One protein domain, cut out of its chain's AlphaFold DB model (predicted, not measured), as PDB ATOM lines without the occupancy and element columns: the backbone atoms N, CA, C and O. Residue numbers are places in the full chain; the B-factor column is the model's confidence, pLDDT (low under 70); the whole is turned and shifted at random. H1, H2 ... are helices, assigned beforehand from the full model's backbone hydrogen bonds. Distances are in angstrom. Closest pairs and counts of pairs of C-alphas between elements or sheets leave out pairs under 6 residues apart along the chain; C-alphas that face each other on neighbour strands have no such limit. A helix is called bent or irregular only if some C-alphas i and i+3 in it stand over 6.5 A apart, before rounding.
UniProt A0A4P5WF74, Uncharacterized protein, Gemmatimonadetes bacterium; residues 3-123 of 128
ATOM      1  N   GLY A   3      97.062  57.006  84.003       82.06
ATOM      2  CA  GLY A   3      96.923  58.047  82.967       82.06
ATOM      3  C   GLY A   3      96.656  59.458  83.506       82.06
ATOM      4  O   GLY A   3      97.205  60.433  83.004       82.06
ATOM      5  N   TRP A   4      95.847  59.585  84.562       76.25
ATOM      6  CA  TRP A   4      95.465  60.900  85.096       76.25
ATOM      7  C   TRP A   4      96.642  61.620  85.768       76.25
ATOM      8  O   TRP A   4      96.886  62.797  85.519       76.25
ATOM      9  N   SER A   5      97.433  60.912  86.574       76.31
ATOM     10  CA  SER A   5      98.617  61.504  87.206       76.31
ATOM     11  C   SER A   5      99.650  61.976  86.175       76.31
ATOM     12  O   SER A   5     100.269  63.018  86.378       76.31
ATOM     13  N   GLN A   6      99.790  61.269  85.050       84.62
ATOM     14  CA  GLN A   6     100.652  61.688  83.940       84.62
ATOM     15  C   GLN A   6     100.153  62.977  83.277       84.62
ATOM     16  O   GLN A   6     100.949  63.886  83.067       84.62
ATOM     17  N   LEU A   7      98.849  63.102  83.002       81.81
ATOM     18  CA  LEU A   7      98.270  64.329  82.430       81.81
ATOM     19  C   LEU A   7      98.478  65.546  83.343       81.81
ATOM     20  O   LEU A   7      98.844  66.619  82.868       81.81
ATOM     21  N   ILE A   8      98.301  65.363  84.653       83.12
ATOM     22  CA  ILE A   8      98.558  66.393  85.667       83.12
ATOM     23  C   ILE A   8     100.022  66.845  85.630       83.12
ATOM     24  O   ILE A   8     100.294  68.043  85.551       83.12
ATOM     25  N   GLN A   9     100.962  65.898  85.637       84.25
ATOM     26  CA  GLN A   9     102.390  66.211  85.589       84.25
ATOM     27  C   GLN A   9     102.764  66.919  84.286       84.25
ATOM     28  O   GLN A   9     103.483  67.914  84.317       84.25
ATOM     29  N   LEU A  10     102.247  66.460  83.144       88.31
ATOM     30  CA  LEU A  10     102.474  67.107  81.850       88.31
ATOM     31  C   LEU A  10     101.958  68.548  81.836       88.31
ATOM     32  O   LEU A  10     102.641  69.427  81.318       88.31
ATOM     33  N   ALA A  11     100.798  68.815  82.440       84.50
ATOM     34  CA  ALA A  11     100.269  70.170  82.557       84.50
ATOM     35  C   ALA A  11     101.139  71.062  83.466       84.50
ATOM     36  O   ALA A  11     101.415  72.210  83.115       84.50
ATOM     37  N   GLN A  12     101.633  70.534  84.591       86.88
ATOM     38  CA  GLN A  12     102.559  71.249  85.481       86.88
ATOM     39  C   GLN A  12     103.885  71.584  84.778       86.88
ATOM     40  O   GLN A  12     104.330  72.733  84.802       86.88
ATOM     41  N   TRP A  13     104.490  70.603  84.103       89.62
ATOM     42  CA  TRP A  13     105.706  70.802  83.311       89.62
ATOM     43  C   TRP A  13     105.477  71.752  82.138       89.62
ATOM     44  O   TRP A  13     106.314  72.614  81.879       89.62
ATOM     45  N   GLY A  14     104.330  71.650  81.468       87.38
ATOM     46  CA  GLY A  14     103.935  72.549  80.387       87.38
ATOM     47  C   GLY A  14     103.851  74.005  80.845       87.38
ATOM     48  O   GLY A  14     104.365  74.885  80.159       87.38
ATOM     49  N   ALA A  15     103.290  74.265  82.030       84.75
ATOM     50  CA  ALA A  15     103.253  75.607  82.610       84.75
ATOM     51  C   ALA A  15     104.663  76.152  82.905       84.75
ATOM     52  O   ALA A  15     104.969  77.298  82.564       84.75
ATOM     53  N   ALA A  16     105.540  75.325  83.485       88.00
ATOM     54  CA  ALA A  16     106.928  75.699  83.764       88.00
ATOM     55  C   ALA A  16     107.723  75.995  82.480       88.00
ATOM     56  O   ALA A  16     108.389  77.029  82.380       88.00
ATOM     57  N   LEU A  17     107.608  75.126  81.472       89.69
ATOM     58  CA  LEU A  17     108.240  75.311  80.165       89.69
ATOM     59  C   LEU A  17     107.693  76.548  79.447       89.69
ATOM     60  O   LEU A  17     108.473  77.329  78.909       89.69
ATOM     61  N   GLY A  18     106.378  76.775  79.489       83.88
ATOM     62  CA  GLY A  18     105.745  77.959  78.911       83.88
ATOM     63  C   GLY A  18     106.332  79.254  79.470       83.88
ATOM     64  O   GLY A  18     106.677  80.156  78.710       83.88
ATOM     65  N   VAL A  19     106.545  79.320  80.786       84.88
ATOM     66  CA  VAL A  19     107.221  80.457  81.424       84.88
ATOM     67  C   VAL A  19     108.680  80.575  81.007       84.88
ATOM     68  O   VAL A  19     109.121  81.680  80.688       84.88
ATOM     69  N   LEU A  20     109.426  79.472  80.941       84.81
ATOM     70  CA  LEU A  20     110.819  79.498  80.487       84.81
ATOM     71  C   LEU A  20     110.944  80.111  79.079       84.81
ATOM     72  O   LEU A  20     111.857  80.896  78.815       84.81
ATOM     73  N   LEU A  21     109.986  79.810  78.198       85.75
ATOM     74  CA  LEU A  21     109.922  80.358  76.844       85.75
ATOM     75  C   LEU A  21     109.638  81.869  76.815       85.75
ATOM     76  O   LEU A  21     110.099  82.541  75.896       85.75
ATOM     77  N   THR A  22     108.958  82.427  77.824       82.56
ATOM     78  CA  THR A  22     108.724  83.884  77.910       82.56
ATOM     79  C   THR A  22     109.984  84.694  78.224       82.56
ATOM     80  O   THR A  22     110.001  85.896  77.970       82.56
ATOM     81  N   ARG A  23     111.049  84.051  78.738       86.56
ATOM     82  CA  ARG A  23     112.341  84.680  79.079       86.56
ATOM     83  C   ARG A  23     112.164  86.024  79.813       86.56
ATOM     84  O   ARG A  23     112.550  87.065  79.271       86.56
ATOM     85  N   PRO A  24     111.572  86.028  81.022       85.00
ATOM     86  CA  PRO A  24     111.301  87.262  81.752       85.00
ATOM     87  C   PRO A  24     112.592  88.069  81.946       85.00
ATOM     88  O   PRO A  24     113.565  87.579  82.512       85.00
ATOM     89  N   LYS A  25     112.601  89.314  81.454       88.19
ATOM     90  CA  LYS A  25     113.792  90.189  81.457       88.19
ATOM     91  C   LYS A  25     113.869  91.123  82.663       88.19
ATOM     92  O   LYS A  25     114.888  91.770  82.875       88.19
ATOM     93  N   THR A  26     112.788  91.225  83.432       88.75
ATOM     94  CA  THR A  26     112.705  92.078  84.620       88.75
ATOM     95  C   THR A  26     112.363  91.235  85.841       88.75
ATOM     96  O   THR A  26     111.708  90.198  85.724       88.75
ATOM     97  N   PHE A  27     112.764  91.694  87.027       89.19
ATOM     98  CA  PHE A  27     112.430  91.013  88.280       89.19
ATOM     99  C   PHE A  27     110.913  90.869  88.475       89.19
ATOM    100  O   PHE A  27     110.439  89.817  88.887       89.19
ATOM    101  N   LYS A  28     110.136  91.895  88.102       86.56
ATOM    102  CA  LYS A  28     108.667  91.870  88.176       86.56
ATOM    103  C   LYS A  28     108.068  90.812  87.246       86.56
ATOM    104  O   LYS A  28     107.202  90.050  87.663       86.56
ATOM    105  N   ALA A  29     108.566  90.730  86.009       83.50
ATOM    106  CA  ALA A  29     108.158  89.699  85.056       83.50
ATOM    107  C   ALA A  29     108.495  88.298  85.577       83.50
ATOM    108  O   ALA A  29     107.679  87.386  85.471       83.50
ATOM    109  N   PHE A  30     109.678  88.139  86.178       89.75
ATOM    110  CA  PHE A  30     110.097  86.885  86.792       89.75
ATOM    111  C   PHE A  30     109.181  86.502  87.957       89.75
ATOM    112  O   PHE A  30     108.660  85.394  87.961       89.75
ATOM    113  N   ALA A  31     108.899  87.423  88.882       89.75
ATOM    114  CA  ALA A  31     108.003  87.176  90.009       89.75
ATOM    115  C   ALA A  31     106.587  86.779  89.554       89.75
ATOM    116  O   ALA A  31     106.035  85.802  90.060       89.75
ATOM    117  N   ALA A  32     106.024  87.474  88.559       85.81
ATOM    118  CA  ALA A  32     104.723  87.132  87.979       85.81
ATOM    119  C   ALA A  32     104.727  85.741  87.325       85.81
ATOM    120  O   ALA A  32     103.784  84.965  87.492       85.81
ATOM    121  N   ALA A  33     105.804  85.394  86.621       86.88
ATOM    122  CA  ALA A  33     105.944  84.099  85.975       86.88
ATOM    123  C   ALA A  33     106.173  82.957  86.986       86.88
ATOM    124  O   ALA A  33     105.585  81.886  86.855       86.88
ATOM    125  N   SER A  34     106.956  83.179  88.046       89.56
ATOM    126  CA  SER A  34     107.104  82.232  89.157       89.56
ATOM    127  C   SER A  34     105.782  82.014  89.889       89.56
ATOM    128  O   SER A  34     105.429  80.875  90.193       89.56
ATOM    129  N   LEU A  35     105.020  83.088  90.123       88.75
ATOM    130  CA  LEU A  35     103.688  83.014  90.717       88.75
ATOM    131  C   LEU A  35     102.743  82.167  89.853       88.75
ATOM    132  O   LEU A  35     102.051  81.305  90.389       88.75
ATOM    133  N   PHE A  36     102.765  82.342  88.526       86.38
ATOM    134  CA  PHE A  36     102.010  81.505  87.590       86.38
ATOM    135  C   PHE A  36     102.348  80.016  87.724       86.38
ATOM    136  O   PHE A  36     101.445  79.193  87.881       86.38
ATOM    137  N   VAL A  37     103.639  79.666  87.688       87.75
ATOM    138  CA  VAL A  37     104.088  78.266  87.765       87.75
ATOM    139  C   VAL A  37     103.682  77.642  89.092       87.75
ATOM    140  O   VAL A  37     103.135  76.542  89.105       87.75
ATOM    141  N   LEU A  38     103.894  78.345  90.205       88.19
ATOM    142  CA  LEU A  38     103.502  77.844  91.519       88.19
ATOM    143  C   LEU A  38     101.988  77.693  91.620       88.19
ATOM    144  O   LEU A  38     101.517  76.659  92.080       88.19
ATOM    145  N   MET A  39     101.208  78.655  91.125       83.19
ATOM    146  CA  MET A  39      99.757  78.512  91.067       83.19
ATOM    147  C   MET A  39      99.343  77.278  90.269       83.19
ATOM    148  O   MET A  39      98.553  76.487  90.779       83.19
ATOM    149  N   ALA A  40      99.893  77.056  89.074       82.25
ATOM    150  CA  ALA A  40      99.609  75.860  88.282       82.25
ATOM    151  C   ALA A  40      99.984  74.576  89.041       82.25
ATOM    152  O   ALA A  40      99.185  73.641  89.115       82.25
ATOM    153  N   PHE A  41     101.156  74.555  89.680       85.25
ATOM    154  CA  PHE A  41     101.638  73.403  90.435       85.25
ATOM    155  C   PHE A  41     100.719  73.060  91.608       85.25
ATOM    156  O   PHE A  41     100.276  71.922  91.735       85.25
ATOM    157  N   LEU A  42     100.363  74.059  92.417       82.62
ATOM    158  CA  LEU A  42      99.493  73.900  93.581       82.62
ATOM    159  C   LEU A  42      98.055  73.564  93.207       82.62
ATOM    160  O   LEU A  42      97.353  72.895  93.957       82.62
ATOM    161  N   THR A  43      97.609  74.034  92.050       76.75
ATOM    162  CA  THR A  43      96.254  73.796  91.559       76.75
ATOM    163  C   THR A  43      96.077  72.382  91.033       76.75
ATOM    164  O   THR A  43      95.024  71.786  91.229       76.75
ATOM    165  N   LEU A  44      97.110  71.858  90.379       79.69
ATOM    166  CA  LEU A  44      97.106  70.533  89.774       79.69
ATOM    167  C   LEU A  44      97.636  69.450  90.726       79.69
ATOM    168  O   LEU A  44      97.515  68.267  90.423       79.69
ATOM    169  N   SER A  45      98.219  69.826  91.870       80.00
ATOM    170  CA  SER A  45      98.742  68.867  92.843       80.00
ATOM    171  C   SER A  45      97.605  68.061  93.489       80.00
ATOM    172  O   SER A  45      96.712  68.659  94.093       80.00
ATOM    173  N   PRO A  46      97.657  66.715  93.449       69.00
ATOM    174  CA  PRO A  46      96.693  65.869  94.155       69.00
ATOM    175  C   PRO A  46      96.850  65.964  95.680       69.00
ATOM    176  O   PRO A  46      95.891  65.764  96.418       69.00
ATOM    177  N   TYR A  47      98.052  66.302  96.153       68.94
ATOM    178  CA  TYR A  47      98.329  66.565  97.559       68.94
ATOM    179  C   TYR A  47      98.287  68.068  97.766       68.94
ATOM    180  O   TYR A  47      99.259  68.776  97.483       68.94
ATOM    181  N   TYR A  48      97.131  68.561  98.194       70.12
ATOM    182  CA  TYR A  48      96.907  69.975  98.429       70.12
ATOM    183  C   TYR A  48      96.900  70.266  99.927       70.12
ATOM    184  O   TYR A  48      96.107  69.696 100.671       70.12
ATOM    185  N   SER A  49      97.772  71.175 100.364       75.75
ATOM    186  CA  SER A  49      97.742  71.730 101.714       75.75
ATOM    187  C   SER A  49      97.501  73.242 101.645       75.75
ATOM    188  O   SER A  49      98.133  73.917 100.822       75.75
ATOM    189  N   PRO A  50      96.643  73.809 102.515       72.62
ATOM    190  CA  PRO A  50      96.411  75.250 102.613       72.62
ATOM    191  C   PRO A  50      97.685  76.063 102.772       72.62
ATOM    192  O   PRO A  50      97.783  77.178 102.261       72.62
ATOM    193  N   GLN A  51      98.683  75.484 103.443       80.06
ATOM    194  CA  GLN A  51      99.962  76.135 103.703       80.06
ATOM    195  C   GLN A  51     100.683  76.553 102.416       80.06
ATOM    196  O   GLN A  51     101.424  77.530 102.418       80.06
ATOM    197  N   TYR A  52     100.433  75.871 101.295       81.50
ATOM    198  CA  TYR A  52     101.080  76.194 100.031       81.50
ATOM    199  C   TYR A  52     100.647  77.541  99.458       81.50
ATOM    200  O   TYR A  52     101.405  78.197  98.751       81.50
ATOM    201  N   ILE A  53      99.438  77.989  99.782       77.62
ATOM    202  CA  ILE A  53      98.946  79.295  99.352       77.62
ATOM    203  C   ILE A  53      99.671  80.436 100.069       77.62
ATOM    204  O   ILE A  53      99.869  81.500  99.487       77.62
ATOM    205  N   LEU A  54     100.125  80.202 101.306       79.06
ATOM    206  CA  LEU A  54     100.914  81.178 102.058       79.06
ATOM    207  C   LEU A  54     102.268  81.425 101.389       79.06
ATOM    208  O   LEU A  54     102.826  82.509 101.522       79.06
ATOM    209  N   TRP A  55     102.770  80.460 100.610       81.75
ATOM    210  CA  TRP A  55     103.997  80.623  99.830       81.75
ATOM    211  C   TRP A  55     103.802  81.536  98.613       81.75
ATOM    212  O   TRP A  55     104.769  82.107  98.116       81.75
ATOM    213  N   LEU A  56     102.561  81.715  98.144       85.69
ATOM    214  CA  LEU A  56     102.245  82.605  97.023       85.69
ATOM    215  C   LEU A  56     102.168  84.077  97.443       85.69
ATOM    216  O   LEU A  56     102.439  84.953  96.624       85.69
ATOM    217  N   LEU A  57     101.803  84.362  98.700       84.44
ATOM    218  CA  LEU A  57     101.586  85.732  99.183       84.44
ATOM    219  C   LEU A  57     102.824  86.632  99.019       84.44
ATOM    220  O   LEU A  57     102.683  87.709  98.441       84.44
ATOM    221  N   PRO A  58     104.035  86.210  99.442       86.88
ATOM    222  CA  PRO A  58     105.240  87.016  99.266       86.88
ATOM    223  C   PRO A  58     105.530  87.332  97.797       86.88
ATOM    224  O   PRO A  58     105.965  88.434  97.480       86.88
ATOM    225  N   LEU A  59     105.254  86.392  96.885       87.75
ATOM    226  CA  LEU A  59     105.446  86.596  95.448       87.75
ATOM    227  C   LEU A  59     104.407  87.550  94.857       87.75
ATOM    228  O   LEU A  59     104.752  88.392  94.030       87.75
ATOM    229  N   ALA A  60     103.156  87.467  95.312       87.69
ATOM    230  CA  ALA A  60     102.088  88.364  94.885       87.69
ATOM    231  C   ALA A  60     102.356  89.835  95.257       87.69
ATOM    232  O   ALA A  60     101.874  90.723  94.556       87.69
ATOM    233  N   CYS A  61     103.160  90.103  96.296       88.75
ATOM    234  CA  CYS A  61     103.609  91.454  96.653       88.75
ATOM    235  C   CYS A  61     104.537  92.089  95.604       88.75
ATOM    236  O   CYS A  61     104.652  93.311  95.547       88.75
ATOM    237  N   PHE A  62     105.203  91.280  94.776       89.06
ATOM    238  CA  PHE A  62     106.098  91.756  93.715       89.06
ATOM    239  C   PHE A  62     105.404  91.880  92.350       89.06
ATOM    240  O   PHE A  62     106.028  92.315  91.379       89.06
ATOM    241  N   VAL A  63     104.123  91.510  92.269       88.75
ATOM    242  CA  VAL A  63     103.299  91.620  91.062       88.75
ATOM    243  C   VAL A  63     102.472  92.902  91.133       88.75
ATOM    244  O   VAL A  63     101.745  93.133  92.091       88.75
ATOM    245  N   GLU A  64     102.564  93.746  90.104       85.75
ATOM    246  CA  GLU A  64     101.846  95.033  90.065       85.75
ATOM    247  C   GLU A  64     100.367  94.896  89.675       85.75
ATOM    248  O   GLU A  64      99.563  95.801  89.916       85.75
ATOM    249  N   ASP A  65      99.988  93.768  89.069       84.06
ATOM    250  CA  ASP A  65      98.607  93.515  88.674       84.06
ATOM    251  C   ASP A  65      97.739  93.216  89.907       84.06
ATOM    252  O   ASP A  65      97.717  92.108  90.447       84.06
ATOM    253  N   ARG A  66      96.961  94.228  90.303       83.06
ATOM    254  CA  ARG A  66      96.044  94.183  91.450       83.06
ATOM    255  C   ARG A  66      95.048  93.030  91.393       83.06
ATOM    256  O   ARG A  66      94.626  92.560  92.442       83.06
ATOM    257  N   PHE A  67      94.643  92.581  90.207       79.88
ATOM    258  CA  PHE A  67      93.722  91.456  90.082       79.88
ATOM    259  C   PHE A  67      94.419  90.133  90.365       79.88
ATOM    260  O   PHE A  67      93.834  89.273  91.019       79.88
ATOM    261  N   VAL A  68      95.658  89.965  89.897       81.06
ATOM    262  CA  VAL A  68      96.464  88.784  90.228       81.06
ATOM    263  C   VAL A  68      96.650  88.715  91.742       81.06
ATOM    264  O   VAL A  68      96.312  87.700  92.349       81.06
ATOM    265  N   THR A  69      97.065  89.817  92.370       85.50
ATOM    266  CA  THR A  69      97.220  89.899  93.829       85.50
ATOM    267  C   THR A  69      95.902  89.637  94.563       85.50
ATOM    268  O   THR A  69      95.862  88.802  95.464       85.50
ATOM    269  N   ALA A  70      94.802  90.283  94.156       83.81
ATOM    270  CA  ALA A  70      93.489  90.085  94.771       83.81
ATOM    271  C   ALA A  70      93.007  88.636  94.648       83.81
ATOM    272  O   ALA A  70      92.453  88.093  95.601       83.81
ATOM    273  N   THR A  71      93.254  87.987  93.509       81.12
ATOM    274  CA  THR A  71      92.852  86.593  93.305       81.12
ATOM    275  C   THR A  71      93.672  85.647  94.175       81.12
ATOM    276  O   THR A  71      93.092  84.758  94.790       81.12
ATOM    277  N   VAL A  72      94.989  85.855  94.305       83.56
ATOM    278  CA  VAL A  72      95.835  85.059  95.216       83.56
ATOM    279  C   VAL A  72      95.370  85.207  96.666       83.56
ATOM    280  O   VAL A  72      95.227  84.206  97.367       83.56
ATOM    281  N   VAL A  73      95.075  86.434  97.104       85.19
ATOM    282  CA  VAL A  73      94.562  86.704  98.456       85.19
ATOM    283  C   VAL A  73      93.202  86.042  98.670       85.19
ATOM    284  O   VAL A  73      93.020  85.328  99.655       85.19
ATOM    285  N   LEU A  74      92.258  86.228  97.743       82.75
ATOM    286  CA  LEU A  74      90.924  85.637  97.822       82.75
ATOM    287  C   LEU A  74      90.996  84.109  97.854       82.75
ATOM    288  O   LEU A  74      90.346  83.474  98.677       82.75
ATOM    289  N   MET A  75      91.822  83.511  96.999       77.44
ATOM    290  CA  MET A  75      92.059  82.074  97.021       77.44
ATOM    291  C   MET A  75      92.621  81.610  98.357       77.44
ATOM    292  O   MET A  75      92.279  80.510  98.799       77.44
ATOM    293  N   GLY A  76      93.485  82.414  98.981       80.06
ATOM    294  CA  GLY A  76      94.039  82.092 100.284       80.06
ATOM    295  C   GLY A  76      92.982  82.058 101.371       80.06
ATOM    296  O   GLY A  76      92.904  81.077 102.107       80.06
ATOM    297  N   TRP A  77      92.098  83.053 101.377       82.00
ATOM    298  CA  TRP A  77      90.928  83.072 102.249       82.00
ATOM    299  C   TRP A  77      89.998  81.892 102.012       82.00
ATOM    300  O   TRP A  77      89.676  81.182 102.958       82.00
ATOM    301  N   ILE A  78      89.597  81.644 100.760       79.06
ATOM    302  CA  ILE A  78      88.686  80.537 100.452       79.06
ATOM    303  C   ILE A  78      89.318  79.222 100.889       79.06
ATOM    304  O   ILE A  78      88.659  78.432 101.543       79.06
ATOM    305  N   THR A  79      90.596  79.001 100.587       76.88
ATOM    306  CA  THR A  79      91.300  77.784 100.994       76.88
ATOM    307  C   THR A  79      91.348  77.624 102.510       76.88
ATOM    308  O   THR A  79      91.090  76.532 103.006       76.88
ATOM    309  N   TYR A  80      91.673  78.692 103.241       78.50
ATOM    310  CA  TYR A  80      91.742  78.669 104.699       78.50
ATOM    311  C   TYR A  80      90.380  78.359 105.332       78.50
ATOM    312  O   TYR A  80      90.306  77.544 106.242       78.50
ATOM    313  N   LEU A  81      89.303  78.960 104.819       79.06
ATOM    314  CA  LEU A  81      87.936  78.743 105.306       79.06
ATOM    315  C   LEU A  81      87.372  77.378 104.895       79.06
ATOM    316  O   LEU A  81      86.623  76.757 105.641       79.06
ATOM    317  N   TYR A  82      87.728  76.915 103.701       75.00
ATOM    318  CA  TYR A  82      87.270  75.652 103.139       75.00
ATOM    319  C   TYR A  82      87.938  74.446 103.795       75.00
ATOM    320  O   TYR A  82      87.293  73.418 103.979       75.00
ATOM    321  N   PHE A  83      89.225  74.551 104.130       74.62
ATOM    322  CA  PHE A  83      89.995  73.392 104.563       74.62
ATOM    323  C   PHE A  83      89.438  72.700 105.812       74.62
ATOM    324  O   PHE A  83      89.292  71.488 105.733       74.62
ATOM    325  N   PRO A  84      89.049  73.392 106.904       73.88
ATOM    326  CA  PRO A  84      88.438  72.737 108.063       73.88
ATOM    327  C   PRO A  84      87.178  71.946 107.688       73.88
ATOM    328  O   PRO A  84      87.035  70.792 108.068       73.88
ATOM    329  N   VAL A  85      86.313  72.531 106.852       71.69
ATOM    330  CA  VAL A  85      85.055  71.907 106.407       71.69
ATOM    331  C   VAL A  85      85.317  70.673 105.538       71.69
ATOM    332  O   VAL A  85      84.659  69.643 105.671       71.69
ATOM    333  N   ALA A  86      86.290  70.766 104.633       69.31
ATOM    334  CA  ALA A  86      86.636  69.685 103.718       69.31
ATOM    335  C   ALA A  86      87.429  68.560 104.388       69.31
ATOM    336  O   ALA A  86      87.290  67.408 103.991       69.31
ATOM    337  N   TYR A  87      88.262  68.890 105.376       67.69
ATOM    338  CA  TYR A  87      89.087  67.932 106.102       67.69
ATOM    339  C   TYR A  87      88.215  66.986 106.931       67.69
ATOM    340  O   TYR A  87      88.343  65.773 106.794       67.69
ATOM    341  N   ASP A  88      87.231  67.531 107.652       64.94
ATOM    342  CA  ASP A  88      86.253  66.730 108.401       64.94
ATOM    343  C   ASP A  88      85.387  65.857 107.469       64.94
ATOM    344  O   ASP A  88      85.035  64.725 107.796       64.94
ATOM    345  N   SER A  89      85.095  66.346 106.256       63.16
ATOM    346  CA  SER A  89      84.337  65.595 105.242       63.16
ATOM    347  C   SER A  89      85.141  64.444 104.611       63.16
ATOM    348  O   SER A  89      84.563  63.445 104.178       63.16
ATOM    349  N   LEU A  90      86.476  64.560 104.556       59.31
ATOM    350  CA  LEU A  90      87.375  63.526 104.024       59.31
ATOM    351  C   LEU A  90      87.547  62.347 104.992       59.31
ATOM    352  O   LEU A  90      87.622  61.207 104.530       59.31
ATOM    353  N   ASP A  91      87.535  62.599 106.303       64.38
ATOM    354  CA  ASP A  91      87.495  61.543 107.329       64.38
ATOM    355  C   ASP A  91      86.126  60.834 107.375       64.38
ATOM    356  O   ASP A  91      86.024  59.667 107.763       64.38
ATOM    357  N   GLY A  92      85.074  61.512 106.907       60.62
ATOM    358  CA  GLY A  92      83.682  61.072 106.957       60.62
ATOM    359  C   GLY A  92      83.075  60.529 105.657       60.62
ATOM    360  O   GLY A  92      81.874  60.643 105.507       60.62
ATOM    361  N   ARG A  93      83.818  59.950 104.699       52.78
ATOM    362  CA  ARG A  93      83.249  59.204 103.533       52.78
ATOM    363  C   ARG A  93      82.125  59.891 102.714       52.78
ATOM    364  O   ARG A  93      81.424  59.195 101.978       52.78
ATOM    365  N   ASP A  94      81.996  61.214 102.731       53.41
ATOM    366  CA  ASP A  94      80.952  61.930 101.994       53.41
ATOM    367  C   ASP A  94      81.532  62.695 100.790       53.41
ATOM    368  O   ASP A  94      82.309  63.642 100.891       53.41
ATOM    369  N   SER A  95      81.182  62.222  99.591       52.88
ATOM    370  CA  SER A  95      81.806  62.533  98.295       52.88
ATOM    371  C   SER A  95      81.343  63.842  97.632       52.88
ATOM    372  O   SER A  95      81.587  64.048  96.442       52.88
ATOM    373  N   TRP A  96      80.682  64.746  98.361       51.97
ATOM    374  CA  TRP A  96      79.955  65.901  97.795       51.97
ATOM    375  C   TRP A  96      80.807  67.179  97.670       51.97
ATOM    376  O   TRP A  96      80.320  68.260  97.337       51.97
ATOM    377  N   ILE A  97      82.118  67.026  97.825       56.16
ATOM    378  CA  ILE A  97      83.157  68.048  97.688       56.16
ATOM    379  C   ILE A  97      83.464  68.560  96.225       56.16
ATOM    380  O   ILE A  97      84.355  69.392  96.063       56.16
ATOM    381  N   PRO A  98      82.794  68.188  95.102       62.03
ATOM    382  CA  PRO A  98      83.205  68.672  93.768       62.03
ATOM    383  C   PRO A  98      83.025  70.171  93.442       62.03
ATOM    384  O   PRO A  98      83.937  70.733  92.831       62.03
ATOM    385  N   PRO A  99      81.910  70.867  93.769       64.19
ATOM    386  CA  PRO A  99      81.615  72.150  93.117       64.19
ATOM    387  C   PRO A  99      82.530  73.290  93.561       64.19
ATOM    388  O   PRO A  99      83.021  74.053  92.733       64.19
ATOM    389  N   LEU A 100      82.797  73.400  94.865       64.50
ATOM    390  CA  LEU A 100      83.637  74.467  95.409       64.50
ATOM    391  C   LEU A 100      85.109  74.273  95.026       64.50
ATOM    392  O   LEU A 100      85.781  75.239  94.670       64.50
ATOM    393  N   VAL A 101      85.591  73.027  95.009       64.38
ATOM    394  CA  VAL A 101      86.929  72.681  94.499       64.38
ATOM    395  C   VAL A 101      87.047  73.027  93.018       64.38
ATOM    396  O   VAL A 101      88.055  73.592  92.597       64.38
ATOM    397  N   PHE A 102      86.007  72.749  92.232       64.94
ATOM    398  CA  PHE A 102      85.975  73.081  90.811       64.94
ATOM    399  C   PHE A 102      85.947  74.599  90.566       64.94
ATOM    400  O   PHE A 102      86.685  75.102  89.722       64.94
ATOM    401  N   LEU A 103      85.178  75.358  91.350       67.94
ATOM    402  CA  LEU A 103      85.178  76.826  91.300       67.94
ATOM    403  C   LEU A 103      86.541  77.413  91.694       67.94
ATOM    404  O   LEU A 103      87.041  78.322  91.032       67.94
ATOM    405  N   LEU A 104      87.178  76.859  92.729       67.19
ATOM    406  CA  LEU A 104      88.534  77.220  93.134       67.19
ATOM    407  C   LEU A 104      89.558  76.925  92.034       67.19
ATOM    408  O   LEU A 104      90.438  77.746  91.787       67.19
ATOM    409  N   LEU A 105      89.435  75.780  91.363       66.44
ATOM    410  CA  LEU A 105      90.253  75.389  90.215       66.44
ATOM    411  C   LEU A 105      90.091  76.375  89.047       66.44
ATOM    412  O   LEU A 105      91.089  76.821  88.484       66.44
ATOM    413  N   ILE A 106      88.863  76.782  88.722       71.69
ATOM    414  CA  ILE A 106      88.609  77.793  87.684       71.69
ATOM    415  C   ILE A 106      89.242  79.136  88.067       71.69
ATOM    416  O   ILE A 106      89.955  79.731  87.258       71.69
ATOM    417  N   ALA A 107      89.035  79.598  89.304       70.25
ATOM    418  CA  ALA A 107      89.613  80.849  89.793       70.25
ATOM    419  C   ALA A 107      91.152  80.830  89.736       70.25
ATOM    420  O   ALA A 107      91.779  81.803  89.315       70.25
ATOM    421  N   ARG A 108      91.758  79.688  90.084       68.06
ATOM    422  CA  ARG A 108      93.201  79.436  89.977       68.06
ATOM    423  C   ARG A 108      93.700  79.553  88.542       68.06
ATOM    424  O   ARG A 108      94.669  80.264  88.294       68.06
ATOM    425  N   ILE A 109      93.031  78.892  87.598       71.38
ATOM    426  CA  ILE A 109      93.399  78.937  86.177       71.38
ATOM    427  C   ILE A 109      93.271  80.365  85.635       71.38
ATOM    428  O   ILE A 109      94.154  80.820  84.910       71.38
ATOM    429  N   ALA A 110      92.225  81.103  86.022       74.19
ATOM    430  CA  ALA A 110      92.017  82.483  85.590       74.19
ATOM    431  C   ALA A 110      93.119  83.434  86.096       74.19
ATOM    432  O   ALA A 110      93.679  84.204  85.311       74.19
ATOM    433  N   ALA A 111      93.478  83.358  87.382       71.31
ATOM    434  CA  ALA A 111      94.577  84.158  87.927       71.31
ATOM    435  C   ALA A 111      95.925  83.790  87.318       71.31
ATOM    436  O   ALA A 111      96.707  84.679  86.985       71.31
ATOM    437  N   ALA A 112      96.169  82.494  87.136       70.62
ATOM    438  CA  ALA A 112      97.364  82.007  86.482       70.62
ATOM    439  C   ALA A 112      97.448  82.571  85.044       70.62
ATOM    440  O   ALA A 112      98.409  83.258  84.699       70.62
ATOM    441  N   GLY A 113      96.408  82.386  84.228       74.56
ATOM    442  CA  GLY A 113      96.371  82.907  82.860       74.56
ATOM    443  C   GLY A 113      96.635  84.413  82.791       74.56
ATOM    444  O   GLY A 113      97.407  84.872  81.950       74.56
ATOM    445  N   ARG A 114      96.082  85.188  83.731       76.75
ATOM    446  CA  ARG A 114      96.333  86.629  83.791       76.75
ATOM    447  C   ARG A 114      97.762  86.976  84.216       76.75
ATOM    448  O   ARG A 114      98.368  87.848  83.599       76.75
ATOM    449  N   ALA A 115      98.324  86.293  85.212       72.56
ATOM    450  CA  ALA A 115      99.721  86.478  85.612       72.56
ATOM    451  C   ALA A 115     100.683  86.201  84.444       72.56
ATOM    452  O   ALA A 115     101.642  86.945  84.237       72.56
ATOM    453  N   TRP A 116     100.385  85.186  83.627       72.06
ATOM    454  CA  TRP A 116     101.147  84.891  82.417       72.06
ATOM    455  C   TRP A 116     101.049  86.003  81.361       72.06
ATOM    456  O   TRP A 116     102.074  86.398  80.809       72.06
ATOM    457  N   LEU A 117      99.857  86.561  81.117       77.69
ATOM    458  CA  LEU A 117      99.679  87.701  80.204       77.69
ATOM    459  C   LEU A 117     100.461  88.946  80.659       77.69
ATOM    460  O   LEU A 117     101.055  89.653  79.845       77.69
ATOM    461  N   VAL A 118     100.498  89.211  81.965       76.00
ATOM    462  CA  VAL A 118     101.298  90.308  82.532       76.00
ATOM    463  C   VAL A 118     102.792  90.052  82.313       76.00
ATOM    464  O   VAL A 118     103.523  90.939  81.868       76.00
ATOM    465  N   ALA A 119     103.251  88.822  82.554       72.12
ATOM    466  CA  ALA A 119     104.640  88.448  82.318       72.12
ATOM    467  C   ALA A 119     105.031  88.590  80.832       72.12
ATOM    468  O   ALA A 119     106.069  89.181  80.534       72.12
ATOM    469  N   SER A 120     104.189  88.135  79.899       73.88
ATOM    470  CA  SER A 120     104.481  88.156  78.455       73.88
ATOM    471  C   SER A 120     104.411  89.550  77.820       73.88
ATOM    472  O   SER A 120     105.144  89.845  76.876       73.88
ATOM    473  N   THR A 121     103.584  90.452  78.349       76.50
ATOM    474  CA  THR A 121     103.510  91.843  77.865       76.50
ATOM    475  C   THR A 121     104.682  92.692  78.352       76.50
ATOM    476  O   THR A 121     105.186  93.535  77.612       76.50
ATOM    477  N   SER A 122     105.191  92.422  79.556       64.56
ATOM    478  CA  SER A 122     106.350  93.127  80.119       64.56
ATOM    479  C   SER A 122     107.697  92.792  79.450       64.56
ATOM    480  O   SER A 122     108.682  93.499  79.666       64.56
ATOM    481  N   SER A 123     107.764  91.742  78.620       59.06
ATOM    482  CA  SER A 123     108.989  91.324  77.918       59.06
ATOM    483  C   SER A 123     109.262  92.037  76.588       59.06
ATOM    484  O   SER A 123     110.331  91.818  76.010       59.06
TER     485      SER A 123
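AT A GLANCE: This is residues 3 to 123 of the 128 residues of an uncharacterized protein of Gemmatimonadetes bacterium (UniProt A0A4P5WF74). Long helices run roughly side by side: H2 and H6 form the middle, H1 folds back along H2, and H5a packs on H6, with short H3 and H4 packing on H5a. The bent-off arm H5b reaches toward one end of the longest axis. The printed part has 121 residues, with six named helices, H1 to H6 in order, and no named strand; its class is all helix. It is compact, with a radius of gyration of the C-alphas of 15.0 A and spans of 49 by 33 by 19 A.

HOW THE PARTS SIT: H1, residues 3 to 22, and H2, residues 27 to 44, form a helical hairpin at a shallow tilt of 5 degrees; their closest C-alphas, of Gln 12 and Phe 41, are 5.5 A apart. H6, residues 98 to 121, touches H2, opposite ways at 22 degrees, closest at the C-alphas of Ala 29 and Ala 119, 4.6 A. H1, H2 and H6 are an up and down bundle, each running against the one before, though H1 and H6 only just touch, with 3 pairs of C-alphas within 8 A. H5, residues 66 to 91, was assigned as one helix by its hydrogen bonds but is bent: C-alphas 81 and 84 are 6.6 A apart, and arms H5a, residues 66 to 81, and H5b, residues 84 to 91, stand at 51 degrees. H5a touches H6 with the C-alphas of Val 68 and Ala 111 closest, 5.5 A. H4, residues 56 to 60, touches H2 and H5a; H3, residues 51 to 54, touches H5a. H5b touches no helix. Every O i to N i+4 pair is within hydrogen-bond range in H1, H2, H4, H5a, H5b and H6; H3 is too short for one.

IN THESE COORDINATES: H1 begins at C-alpha 3 (96.923, 58.047, 82.967) and measures 28.9 A; H2 measures 25.6 A, H5a 22.3 A. H6, 34.7 A, ends at C-alpha 121 (103.510, 91.843, 77.865).

THE WHOLE: The C-alphas of Lys 25 and Gly 92, the two farthest apart, are 49.0 A apart. The printed part has no cut, and no link is long. The pLDDT is under 70 at 25 residues, among them 86 to 105.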